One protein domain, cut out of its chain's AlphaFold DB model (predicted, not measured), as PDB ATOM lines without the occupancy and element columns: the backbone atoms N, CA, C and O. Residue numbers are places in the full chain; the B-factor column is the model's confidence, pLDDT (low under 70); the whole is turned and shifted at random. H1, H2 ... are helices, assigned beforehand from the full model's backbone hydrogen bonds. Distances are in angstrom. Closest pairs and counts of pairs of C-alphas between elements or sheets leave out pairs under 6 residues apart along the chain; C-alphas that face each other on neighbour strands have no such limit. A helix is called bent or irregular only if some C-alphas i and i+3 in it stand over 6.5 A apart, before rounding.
ATOM      1  N   GLN A 171      24.459  33.531 -35.095       96.31
ATOM      2  CA  GLN A 171      25.361  34.600 -35.510       96.31
ATOM      3  C   GLN A 171      24.692  35.575 -36.484       96.31
ATOM      4  O   GLN A 171      24.826  36.784 -36.318       96.31
ATOM      5  N   SER A 172      23.920  35.080 -37.455       95.44
ATOM      6  CA  SER A 172      23.149  35.925 -38.377       95.44
ATOM      7  C   SER A 172      22.147  36.821 -37.633       95.44
ATOM      8  O   SER A 172      22.143  38.037 -37.835       95.44
ATOM      9  N   VAL A 173      21.367  36.251 -36.701       95.81
ATOM     10  CA  VAL A 173      20.440  37.021 -35.846       95.81
ATOM     11  C   VAL A 173      21.198  38.073 -35.033       95.81
ATOM     12  O   VAL A 173      20.775  39.228 -34.958       95.81
ATOM     13  N   ARG A 174      22.333  37.687 -34.440       95.31
ATOM     14  CA  ARG A 174      23.143  38.561 -33.590       95.31
ATOM     15  C   ARG A 174      23.756  39.720 -34.368       95.31
ATOM     16  O   ARG A 174      23.677  40.847 -33.891       95.31
ATOM     17  N   ARG A 175      24.284  39.483 -35.573       93.81
ATOM     18  CA  ARG A 175      24.821  40.534 -36.459       93.81
ATOM     19  C   ARG A 175      23.749  41.540 -36.866       93.81
ATOM     20  O   ARG A 175      23.989  42.738 -36.783       93.81
ATOM     21  N   GLN A 176      22.559  41.074 -37.253       92.69
ATOM     22  CA  GLN A 176      21.445  41.967 -37.588       92.69
ATOM     23  C   GLN A 176      21.065  42.854 -36.397       92.69
ATOM     24  O   GLN A 176      20.844  44.056 -36.543       92.69
ATOM     25  N   LYS A 177      21.001  42.251 -35.207       92.94
ATOM     26  CA  LYS A 177      20.665  42.963 -33.982       92.94
ATOM     27  C   LYS A 177      21.756  43.950 -33.564       92.94
ATOM     28  O   LYS A 177      21.421  45.033 -33.102       92.94
ATOM     29  N   GLU A 178      23.024  43.596 -33.757       92.56
ATOM     30  CA  GLU A 178      24.157  44.476 -33.472       92.56
ATOM     31  C   GLU A 178      24.191  45.678 -34.414       92.56
ATOM     32  O   GLU A 178      24.349  46.796 -33.949       92.56
ATOM     33  N   ALA A 179      23.918  45.476 -35.706       92.31
ATOM     34  CA  ALA A 179      23.776  46.580 -36.654       92.31
ATOM     35  C   ALA A 179      22.661  47.549 -36.226       92.31
ATOM     36  O   ALA A 179      22.877  48.751 -36.154       92.31
ATOM     37  N   SER A 180      21.492  47.024 -35.838       92.38
ATOM     38  CA  SER A 180      20.394  47.866 -35.332       92.38
ATOM     39  C   SER A 180      20.726  48.568 -34.010       92.38
ATOM     40  O   SER A 180      20.200  49.646 -33.740       92.38
ATOM     41  N   PHE A 181      21.540  47.944 -33.154       92.62
ATOM     42  CA  PHE A 181      22.002  48.539 -31.904       92.62
ATOM     43  C   PHE A 181      22.982  49.683 -32.168       92.62
ATOM     44  O   PHE A 181      22.822  50.747 -31.580       92.62
ATOM     45  N   GLU A 182      23.945  49.479 -33.064       91.56
ATOM     46  CA  GLU A 182      24.951  50.476 -33.423       91.56
ATOM     47  C   GLU A 182      24.324  51.678 -34.141       91.56
ATOM     48  O   GLU A 182      24.608  52.811 -33.766       91.56
ATOM     49  N   ASP A 183      23.380  51.455 -35.064       91.19
ATOM     50  CA  ASP A 183      22.611  52.535 -35.699       91.19
ATOM     51  C   ASP A 183      21.884  53.390 -34.642       91.19
ATOM     52  O   ASP A 183      21.989  54.616 -34.616       91.19
ATOM     53  N   GLN A 207      19.645  47.384 -22.703       89.00
ATOM     54  CA  GLN A 207      18.629  46.417 -22.291       89.00
ATOM     55  C   GLN A 207      17.892  45.809 -23.495       89.00
ATOM     56  O   GLN A 207      17.643  44.601 -23.525       89.00
ATOM     57  N   LYS A 208      17.601  46.606 -24.531       89.88
ATOM     58  CA  LYS A 208      17.066  46.106 -25.810       89.88
ATOM     59  C   LYS A 208      18.067  45.200 -26.532       89.88
ATOM     60  O   LYS A 208      17.637  44.313 -27.276       89.88
ATOM     61  N   ASN A 209      19.369  45.347 -26.269       92.06
ATOM     62  CA  ASN A 209      20.422  44.539 -26.881       92.06
ATOM     63  C   ASN A 209      20.610  43.123 -26.283       92.06
ATOM     64  O   ASN A 209      21.419  42.334 -26.783       92.06
ATOM     65  N   GLN A 210      19.837  42.755 -25.255       93.50
ATOM     66  CA  GLN A 210      19.841  41.410 -24.657       93.50
ATOM     67  C   GLN A 210      19.534  40.299 -25.667       93.50
ATOM     68  O   GLN A 210      18.758  40.503 -26.596       93.50
ATOM     69  N   LEU A 211      20.072  39.094 -25.472       94.88
ATOM     70  CA  LEU A 211      19.791  37.970 -26.372       94.88
ATOM     71  C   LEU A 211      18.289  37.659 -26.418       94.88
ATOM     72  O   LEU A 211      17.599  37.594 -25.397       94.88
ATOM     73  N   THR A 212      17.777  37.436 -27.623       94.69
ATOM     74  CA  THR A 212      16.390  37.015 -27.824       94.69
ATOM     75  C   THR A 212      16.186  35.560 -27.401       94.69
ATOM     76  O   THR A 212      17.111  34.747 -27.358       94.69
ATOM     77  N   ARG A 213      14.929  35.172 -27.146       95.69
ATOM     78  CA  ARG A 213      14.583  33.768 -26.864       95.69
ATOM     79  C   ARG A 213      15.013  32.826 -27.994       95.69
ATOM     80  O   ARG A 213      15.386  31.692 -27.714       95.69
ATOM     81  N   GLN A 214      14.942  33.293 -29.240       95.06
ATOM     82  CA  GLN A 214      15.351  32.524 -30.409       95.06
ATOM     83  C   GLN A 214      16.859  32.255 -30.388       95.06
ATOM     84  O   GLN A 214      17.253  31.098 -30.483       95.06
ATOM     85  N   GLU A 215      17.689  33.282 -30.183       96.12
ATOM     86  CA  GLU A 215      19.146  33.119 -30.042       96.12
ATOM     87  C   GLU A 215      19.493  32.130 -28.927       96.12
ATOM     88  O   GLU A 215      20.288  31.214 -29.133       96.12
ATOM     89  N   ILE A 216      18.827  32.258 -27.772       97.56
ATOM     90  CA  ILE A 216      19.044  31.365 -26.630       97.56
ATOM     91  C   ILE A 216      18.736  29.910 -26.983       97.56
ATOM     92  O   ILE A 216      19.495  29.011 -26.618       97.56
ATOM     93  N   GLN A 217      17.636  29.664 -27.694       97.25
ATOM     94  CA  GLN A 217      17.269  28.321 -28.141       97.25
ATOM     95  C   GLN A 217      18.282  27.750 -29.135       97.25
ATOM     96  O   GLN A 217      18.646  26.581 -29.007       97.25
ATOM     97  N   LEU A 218      18.755  28.570 -30.077       97.94
ATOM     98  CA  LEU A 218      19.729  28.165 -31.087       97.94
ATOM     99  C   LEU A 218      21.057  27.764 -30.450       97.94
ATOM    100  O   LEU A 218      21.469  26.613 -30.597       97.94
ATOM    101  N   TYR A 219      21.687  28.661 -29.681       97.44
ATOM    102  CA  TYR A 219      22.997  28.355 -29.109       97.44
ATOM    103  C   TYR A 219      22.900  27.232 -28.068       97.44
ATOM    104  O   TYR A 219      23.772  26.372 -28.007       97.44
ATOM    105  N   THR A 220      21.832  27.171 -27.259       97.56
ATOM    106  CA  THR A 220      21.698  26.103 -26.249       97.56
ATOM    107  C   THR A 220      21.530  24.738 -26.917       97.56
ATOM    108  O   THR A 220      22.113  23.754 -26.459       97.56
ATOM    109  N   GLY A 221      20.760  24.669 -28.009       96.19
ATOM    110  CA  GLY A 221      20.626  23.453 -28.810       96.19
ATOM    111  C   GLY A 221      21.947  23.038 -29.456       96.19
ATOM    112  O   GLY A 221      22.308  21.863 -29.401       96.19
ATOM    113  N   ALA A 222      22.697  24.000 -30.000       97.38
ATOM    114  CA  ALA A 222      24.017  23.762 -30.577       97.38
ATOM    115  C   ALA A 222      25.012  23.230 -29.529       97.38
ATOM    116  O   ALA A 222      25.656  22.210 -29.766       97.38
ATOM    117  N   LEU A 223      25.060  23.830 -28.334       97.06
ATOM    118  CA  LEU A 223      25.910  23.379 -27.224       97.06
ATOM    119  C   LEU A 223      25.611  21.938 -26.792       97.06
ATOM    120  O   LEU A 223      26.528  21.144 -26.603       97.06
ATOM    121  N   GLN A 224      24.332  21.579 -26.653       95.12
ATOM    122  CA  GLN A 224      23.935  20.218 -26.267       95.12
ATOM    123  C   GLN A 224      24.383  19.173 -27.297       95.12
ATOM    124  O   GLN A 224      24.801  18.069 -26.937       95.12
ATOM    125  N   ARG A 225      24.299  19.518 -28.586       94.44
ATOM    126  CA  ARG A 225      24.759  18.647 -29.671       94.44
ATOM    127  C   ARG A 225      26.276  18.552 -29.710       94.44
ATOM    128  O   ARG A 225      26.784  17.439 -29.769       94.44
ATOM    129  N   ALA A 226      26.979  19.678 -29.603       93.69
ATOM    130  CA  ALA A 226      28.437  19.716 -29.556       93.69
ATOM    131  C   ALA A 226      28.989  18.836 -28.420       93.69
ATOM    132  O   ALA A 226      29.830  17.982 -28.678       93.69
ATOM    133  N   ASP A 227      28.438  18.935 -27.203       92.50
ATOM    134  CA  ASP A 227      28.842  18.087 -26.066       92.50
ATOM    135  C   ASP A 227      28.612  16.590 -26.362       92.50
ATOM    136  O   ASP A 227      29.448  15.744 -26.052       92.50
ATOM    137  N   THR A 228      27.517  16.242 -27.046       91.69
ATOM    138  CA  THR A 228      27.246  14.854 -27.462       91.69
ATOM    139  C   THR A 228      28.245  14.351 -28.511       91.69
ATOM    140  O   THR A 228      28.658  13.192 -28.449       91.69
ATOM    141  N   ILE A 229      28.621  15.206 -29.466       93.12
ATOM    142  CA  ILE A 229      29.543  14.898 -30.570       93.12
ATOM    143  C   ILE A 229      30.972  14.722 -30.051       93.12
ATOM    144  O   ILE A 229      31.628  13.741 -30.388       93.12
ATOM    145  N   VAL A 230      31.437  15.630 -29.189       90.81
ATOM    146  CA  VAL A 230      32.793  15.603 -28.616       90.81
ATOM    147  C   VAL A 230      33.030  14.325 -27.806       90.81
ATOM    148  O   VAL A 230      34.092  13.719 -27.894       90.81
ATOM    149  N   ASN A 231      32.009  13.822 -27.108       88.62
ATOM    150  CA  ASN A 231      32.081  12.534 -26.405       88.62
ATOM    151  C   ASN A 231      32.143  11.302 -27.341       88.62
ATOM    152  O   ASN A 231      32.221  10.168 -26.866       88.62
ATOM    153  N   GLN A 232      32.074  11.497 -28.659       88.25
ATOM    154  CA  GLN A 232      32.174  10.456 -29.687       88.25
ATOM    155  C   GLN A 232      33.387  10.665 -30.610       88.25
ATOM    156  O   GLN A 232      33.449  10.031 -31.664       88.25
ATOM    157  N   VAL A 233      34.344  11.517 -30.211       81.06
ATOM    158  CA  VAL A 233      35.485  11.949 -31.041       81.06
ATOM    159  C   VAL A 233      36.301  10.789 -31.622       81.06
ATOM    160  O   VAL A 233      36.655  10.834 -32.794       81.06
ATOM    161  N   ASP A 234      36.485   9.691 -30.879       82.88
ATOM    162  CA  ASP A 234      37.255   8.509 -31.318       82.88
ATOM    163  C   ASP A 234      36.697   7.812 -32.579       82.88
ATOM    164  O   ASP A 234      37.252   6.819 -33.054       82.88
ATOM    165  N   ARG A 235      35.543   8.258 -33.083       80.50
ATOM    166  CA  ARG A 235      34.835   7.681 -34.230       80.50
ATOM    167  C   ARG A 235      34.725   8.630 -35.417       80.50
ATOM    168  O   ARG A 235      34.061   8.258 -36.384       80.50
ATOM    169  N   LEU A 236      35.302   9.827 -35.333       86.81
ATOM    170  CA  LEU A 236      35.199  10.806 -36.406       86.81
ATOM    171  C   LEU A 236      36.030  10.372 -37.615       86.81
ATOM    172  O   LEU A 236      37.138   9.850 -37.503       86.81
ATOM    173  N   THR A 237      35.453  10.573 -38.791       91.19
ATOM    174  CA  THR A 237      36.188  10.585 -40.058       91.19
ATOM    175  C   THR A 237      36.895  11.931 -40.251       91.19
ATOM    176  O   THR A 237      36.501  12.920 -39.642       91.19
ATOM    177  N   GLU A 238      37.888  12.008 -41.141       89.44
ATOM    178  CA  GLU A 238      38.614  13.259 -41.457       89.44
ATOM    179  C   GLU A 238      37.668  14.411 -41.869       89.44
ATOM    180  O   GLU A 238      37.814  15.558 -41.433       89.44
ATOM    181  N   ASP A 239      36.628  14.095 -42.649       90.31
ATOM    182  CA  ASP A 239      35.586  15.051 -43.037       90.31
ATOM    183  C   ASP A 239      34.775  15.546 -41.825       90.31
ATOM    184  O   ASP A 239      34.402  16.718 -41.746       90.31
ATOM    185  N   GLU A 240      34.482  14.661 -40.869       93.25
ATOM    186  CA  GLU A 240      33.746  15.000 -39.648       93.25
ATOM    187  C   GLU A 240      34.612  15.764 -38.640       93.25
ATOM    188  O   GLU A 240      34.098  16.662 -37.978       93.25
ATOM    189  N   GLU A 241      35.912  15.479 -38.556       91.31
ATOM    190  CA  GLU A 241      36.875  16.268 -37.775       91.31
ATOM    191  C   GLU A 241      36.977  17.699 -38.315       91.31
ATOM    192  O   GLU A 241      36.888  18.667 -37.553       91.31
ATOM    193  N   THR A 242      37.071  17.845 -39.641       91.31
ATOM    194  CA  THR A 242      37.069  19.154 -40.313       91.31
ATOM    195  C   THR A 242      35.783  19.925 -40.016       91.31
ATOM    196  O   THR A 242      35.811  21.124 -39.726       91.31
ATOM    197  N   LEU A 243      34.638  19.242 -40.054       93.12
ATOM    198  CA  LEU A 243      33.345  19.855 -39.772       93.12
ATOM    199  C   LEU A 243      33.176  20.193 -38.280       93.12
ATOM    200  O   LEU A 243      32.603  21.230 -37.953       93.12
ATOM    201  N   LEU A 244      33.710  19.375 -37.367       94.56
ATOM    202  CA  LEU A 244      33.753  19.686 -35.935       94.56
ATOM    203  C   LEU A 244      34.594  20.934 -35.672       94.56
ATOM    204  O   LEU A 244      34.156  21.821 -34.941       94.56
ATOM    205  N   TYR A 245      35.764  21.040 -36.304       93.44
ATOM    206  CA  TYR A 245      36.584  22.245 -36.236       93.44
ATOM    207  C   TYR A 245      35.805  23.490 -36.693       93.44
ATOM    208  O   TYR A 245      35.821  24.506 -35.998       93.44
ATOM    209  N   GLN A 246      35.063  23.401 -37.801       93.62
ATOM    210  CA  GLN A 246      34.207  24.497 -38.274       93.62
ATOM    211  C   GLN A 246      33.119  24.864 -37.254       93.62
ATOM    212  O   GLN A 246      32.953  26.043 -36.958       93.62
ATOM    213  N   CYS A 247      32.441  23.882 -36.650       95.81
ATOM    214  CA  CYS A 247      31.451  24.128 -35.594       95.81
ATOM    215  C   CYS A 247      32.048  24.874 -34.390       95.81
ATOM    216  O   CYS A 247      31.430  25.802 -33.871       95.81
ATOM    217  N   LEU A 248      33.240  24.475 -33.934       96.31
ATOM    218  CA  LEU A 248      33.917  25.114 -32.799       96.31
ATOM    219  C   LEU A 248      34.374  26.534 -33.143       96.31
ATOM    220  O   LEU A 248      34.290  27.428 -32.301       96.31
ATOM    221  N   LYS A 249      34.813  26.757 -34.386       95.38
ATOM    222  CA  LYS A 249      35.145  28.092 -34.883       95.38
ATOM    223  C   LYS A 249      33.911  28.993 -34.918       95.38
ATOM    224  O   LYS A 249      33.967  30.108 -34.424       95.38
ATOM    225  N   GLU A 250      32.785  28.515 -35.430       95.81
ATOM    226  CA  GLU A 250      31.540  29.294 -35.454       95.81
ATOM    227  C   GLU A 250      30.999  29.579 -34.047       95.81
ATOM    228  O   GLU A 250      30.478  30.663 -33.790       95.81
ATOM    229  N   GLN A 251      31.168  28.638 -33.112       97.75
ATOM    230  CA  GLN A 251      30.885  28.877 -31.699       97.75
ATOM    231  C   GLN A 251      31.755  30.005 -31.130       97.75
ATOM    232  O   GLN A 251      31.234  30.848 -30.400       97.75
ATOM    233  N   LEU A 252      33.054  30.029 -31.455       96.88
ATOM    234  CA  LEU A 252      33.956  31.115 -31.065       96.88
ATOM    235  C   LEU A 252      33.524  32.447 -31.684       96.88
ATOM    236  O   LEU A 252      33.390  33.426 -30.964       96.88
ATOM    237  N   GLU A 253      33.234  32.488 -32.982       95.69
ATOM    238  CA  GLU A 253      32.817  33.733 -33.634       95.69
ATOM    239  C   GLU A 253      31.486  34.263 -33.069       95.69
ATOM    240  O   GLU A 253      31.276  35.472 -32.968       95.69
ATOM    241  N   TYR A 254      30.560  33.372 -32.692       97.00
ATOM    242  CA  TYR A 254      29.349  33.779 -31.983       97.00
ATOM    243  C   TYR A 254      29.671  34.298 -30.578       97.00
ATOM    244  O   TYR A 254      29.148  35.339 -30.189       97.00
ATOM    245  N   LEU A 255      30.538  33.609 -29.831       96.50
ATOM    246  CA  LEU A 255      31.000  34.044 -28.512       96.50
ATOM    247  C   LEU A 255      31.604  35.455 -28.566       96.50
ATOM    248  O   LEU A 255      31.222  36.300 -27.760       96.50
ATOM    249  N   GLU A 256      32.486  35.712 -29.533       94.06
ATOM    250  CA  GLU A 256      33.154  37.002 -29.735       94.06
ATOM    251  C   GLU A 256      32.168  38.127 -30.066       94.06
ATOM    252  O   GLU A 256      32.380  39.260 -29.652       94.06
ATOM    253  N   SER A 257      31.040  37.815 -30.716       94.25
ATOM    254  CA  SER A 257      29.981  38.798 -30.991       94.25
ATOM    255  C   SER A 257      29.156  39.218 -29.765       94.25
ATOM    256  O   SER A 257      28.288  40.086 -29.874       94.25
ATOM    257  N   LEU A 258      29.373  38.588 -28.603       93.69
ATOM    258  CA  LEU A 258      28.686  38.918 -27.355       93.69
ATOM    259  C   LEU A 258      29.545  39.853 -26.501       93.69
ATOM    260  O   LEU A 258      30.288  39.393 -25.629       93.69
ATOM    261  N   GLU A 259      29.439  41.157 -26.764       88.44
ATOM    262  CA  GLU A 259      30.354  42.153 -26.199       88.44
ATOM    263  C   GLU A 259      29.812  42.943 -24.993       88.44
ATOM    264  O   GLU A 259      30.585  43.579 -24.271       88.44
ATOM    265  N   HIS A 260      28.500  42.895 -24.741       87.50
ATOM    266  CA  HIS A 260      27.828  43.828 -23.823       87.50
ATOM    267  C   HIS A 260      27.477  43.218 -22.457       87.50
ATOM    268  O   HIS A 260      27.147  42.038 -22.347       87.50
ATOM    269  N   GLU A 261      27.434  44.052 -21.412       87.38
ATOM    270  CA  GLU A 261      27.148  43.653 -20.016       87.38
ATOM    271  C   GLU A 261      25.851  42.821 -19.823       87.38
ATOM    272  O   GLU A 261      25.873  41.806 -19.120       87.38
ATOM    273  N   PRO A 262      24.735  43.088 -20.526       88.38
ATOM    274  CA  PRO A 262      23.538  42.249 -20.407       88.38
ATOM    275  C   PRO A 262      23.702  40.818 -20.955       88.38
ATOM    276  O   PRO A 262      22.809  39.982 -20.794       88.38
ATOM    277  N   GLN A 263      24.813  40.530 -21.637       91.25
ATOM    278  CA  GLN A 263      25.090  39.276 -22.335       91.25
ATOM    279  C   GLN A 263      26.065  38.377 -21.555       91.25
ATOM    280  O   GLN A 263      26.173  37.193 -21.872       91.25
ATOM    281  N   LEU A 264      26.693  38.876 -20.479       88.25
ATOM    282  CA  LEU A 264      27.799  38.214 -19.761       88.25
ATOM    283  C   LEU A 264      27.501  36.778 -19.338       88.25
ATOM    284  O   LEU A 264      28.323  35.880 -19.512       88.25
ATOM    285  N   LYS A 265      26.297  36.530 -18.814       90.69
ATOM    286  CA  LYS A 265      25.880  35.182 -18.406       90.69
ATOM    287  C   LYS A 265      25.937  34.192 -19.576       90.69
ATOM    288  O   LYS A 265      26.272  33.025 -19.375       90.69
ATOM    289  N   HIS A 266      25.581  34.646 -20.773       93.75
ATOM    290  CA  HIS A 266      25.601  33.842 -21.990       93.75
ATOM    291  C   HIS A 266      27.028  33.670 -22.505       93.75
ATOM    292  O   HIS A 266      27.422  32.539 -22.782       93.75
ATOM    293  N   THR A 267      27.819  34.744 -22.522       93.25
ATOM    294  CA  THR A 267      29.250  34.716 -22.859       93.25
ATOM    295  C   THR A 267      30.004  33.698 -21.999       93.25
ATOM    296  O   THR A 267      30.675  32.810 -22.525       93.25
ATOM    297  N   LYS A 268      29.804  33.730 -20.673       90.56
ATOM    298  CA  LYS A 268      30.396  32.766 -19.731       90.56
ATOM    299  C   LYS A 268      29.969  31.332 -20.043       90.56
ATOM    300  O   LYS A 268      30.820  30.462 -20.174       90.56
ATOM    301  N   ALA A 269      28.669  31.090 -20.226       93.25
ATOM    302  CA  ALA A 269      28.145  29.751 -20.498       93.25
ATOM    303  C   ALA A 269      28.662  29.150 -21.819       93.25
ATOM    304  O   ALA A 269      28.979  27.962 -21.864       93.25
ATOM    305  N   ILE A 270      28.741  29.951 -22.885       96.25
ATOM    306  CA  ILE A 270      29.214  29.505 -24.203       96.25
ATOM    307  C   ILE A 270      30.726  29.282 -24.183       96.25
ATOM    308  O   ILE A 270      31.184  28.257 -24.692       96.25
ATOM    309  N   GLY A 271      31.485  30.196 -23.571       94.69
ATOM    310  CA  GLY A 271      32.935  30.064 -23.435       94.69
ATOM    311  C   GLY A 271      33.335  28.856 -22.585       94.69
ATOM    312  O   GLY A 271      34.168  28.065 -23.016       94.69
TER     313      GLY A 271
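AT A GLANCE: This is residues 171 to 183 and 207 to 271 of the 397 residues of an uncharacterized protein of Hesseltinella vesiculosa (UniProt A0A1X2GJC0). A loose rod of four helices: H3, the longest, and H2 make a helical hairpin-like pair in which the chain folds back at one end, with a narrow gap between them, while H1 continues the line of H3 beyond its last residues, nearly end to end with it. H4 folds back from the end of H3 and runs side by side with H2. The printed part has 78 residues with four named helices, in the order H1, H2, H3, H4, and no named strand; the class is all helix. It is only just loose, close to compact, with a radius of gyration of the C-alphas of 14.2 A, and its C-alphas span 45 by 20 by 18 A.

HOW THE PARTS SIT: H3, residues 238 to 256, touches H4, residues 261 to 271, with its residues 251 to 255 alone; the closest C-alphas are those of Leu 255 and Thr 267, 6.0 A apart. The two form a helical hairpin, at a shallow tilt of 20 degrees, opposite ways. H1, residues 171 to 183, and H3 only just touch, only at their ends, with 3 pairs of C-alphas within 8 A; the closest are those of Gln 171 and Tyr 254, 5.4 A apart. They run the same way at a shallow tilt of 22 degrees. H2, residues 213 to 230, and H3 are near each other, with 13 pairs of C-alphas within 10 A and the closest 8.1 A apart. H2 and H4 are close but not clearly touching, with Leu 223 and Ile 270 closest at 7.6 A between C-alphas, and run the same way at a shallow tilt of 18 degrees. H1 and H2 are close but not clearly touching, with the C-alphas of Val 173 and Glu 215 closest at 7.1 A; they run opposite ways at a steep tilt of 37 degrees, only just past shallow. H1 and H4 are apart. In H1, H2 and H3 every O i to N i+4 pair is within hydrogen-bond range; in H4 it is 5 of 7.

IN THESE COORDINATES: H3 is 27.0 A from first to last C-alpha, from C-alpha 238 at (38.614, 13.259, -41.457). H2 is 25.8 A long, H1 18.1 A, beginning at C-alpha 171 at (25.361, 34.600, -35.510). H4 is 15.2 A long and ends at C-alpha 271 at (32.935, 30.064, -23.435); it is irregular, with C-alphas 262 and 265 standing 7.7 A apart.

THE WHOLE: The C-alphas farthest apart are those of Asp 183 and Asp 234, at 46.6 A. Residues 184 to 206 are not printed, and C-alphas 183 and 207 stand 15.3 A apart across this cut, which lies in the link from H1 to H2. The link from H2 to H3 is short and that from H3 to H4 is tight. Mean pLDDT of the printed part is 92.9, and no printed residue is under 70.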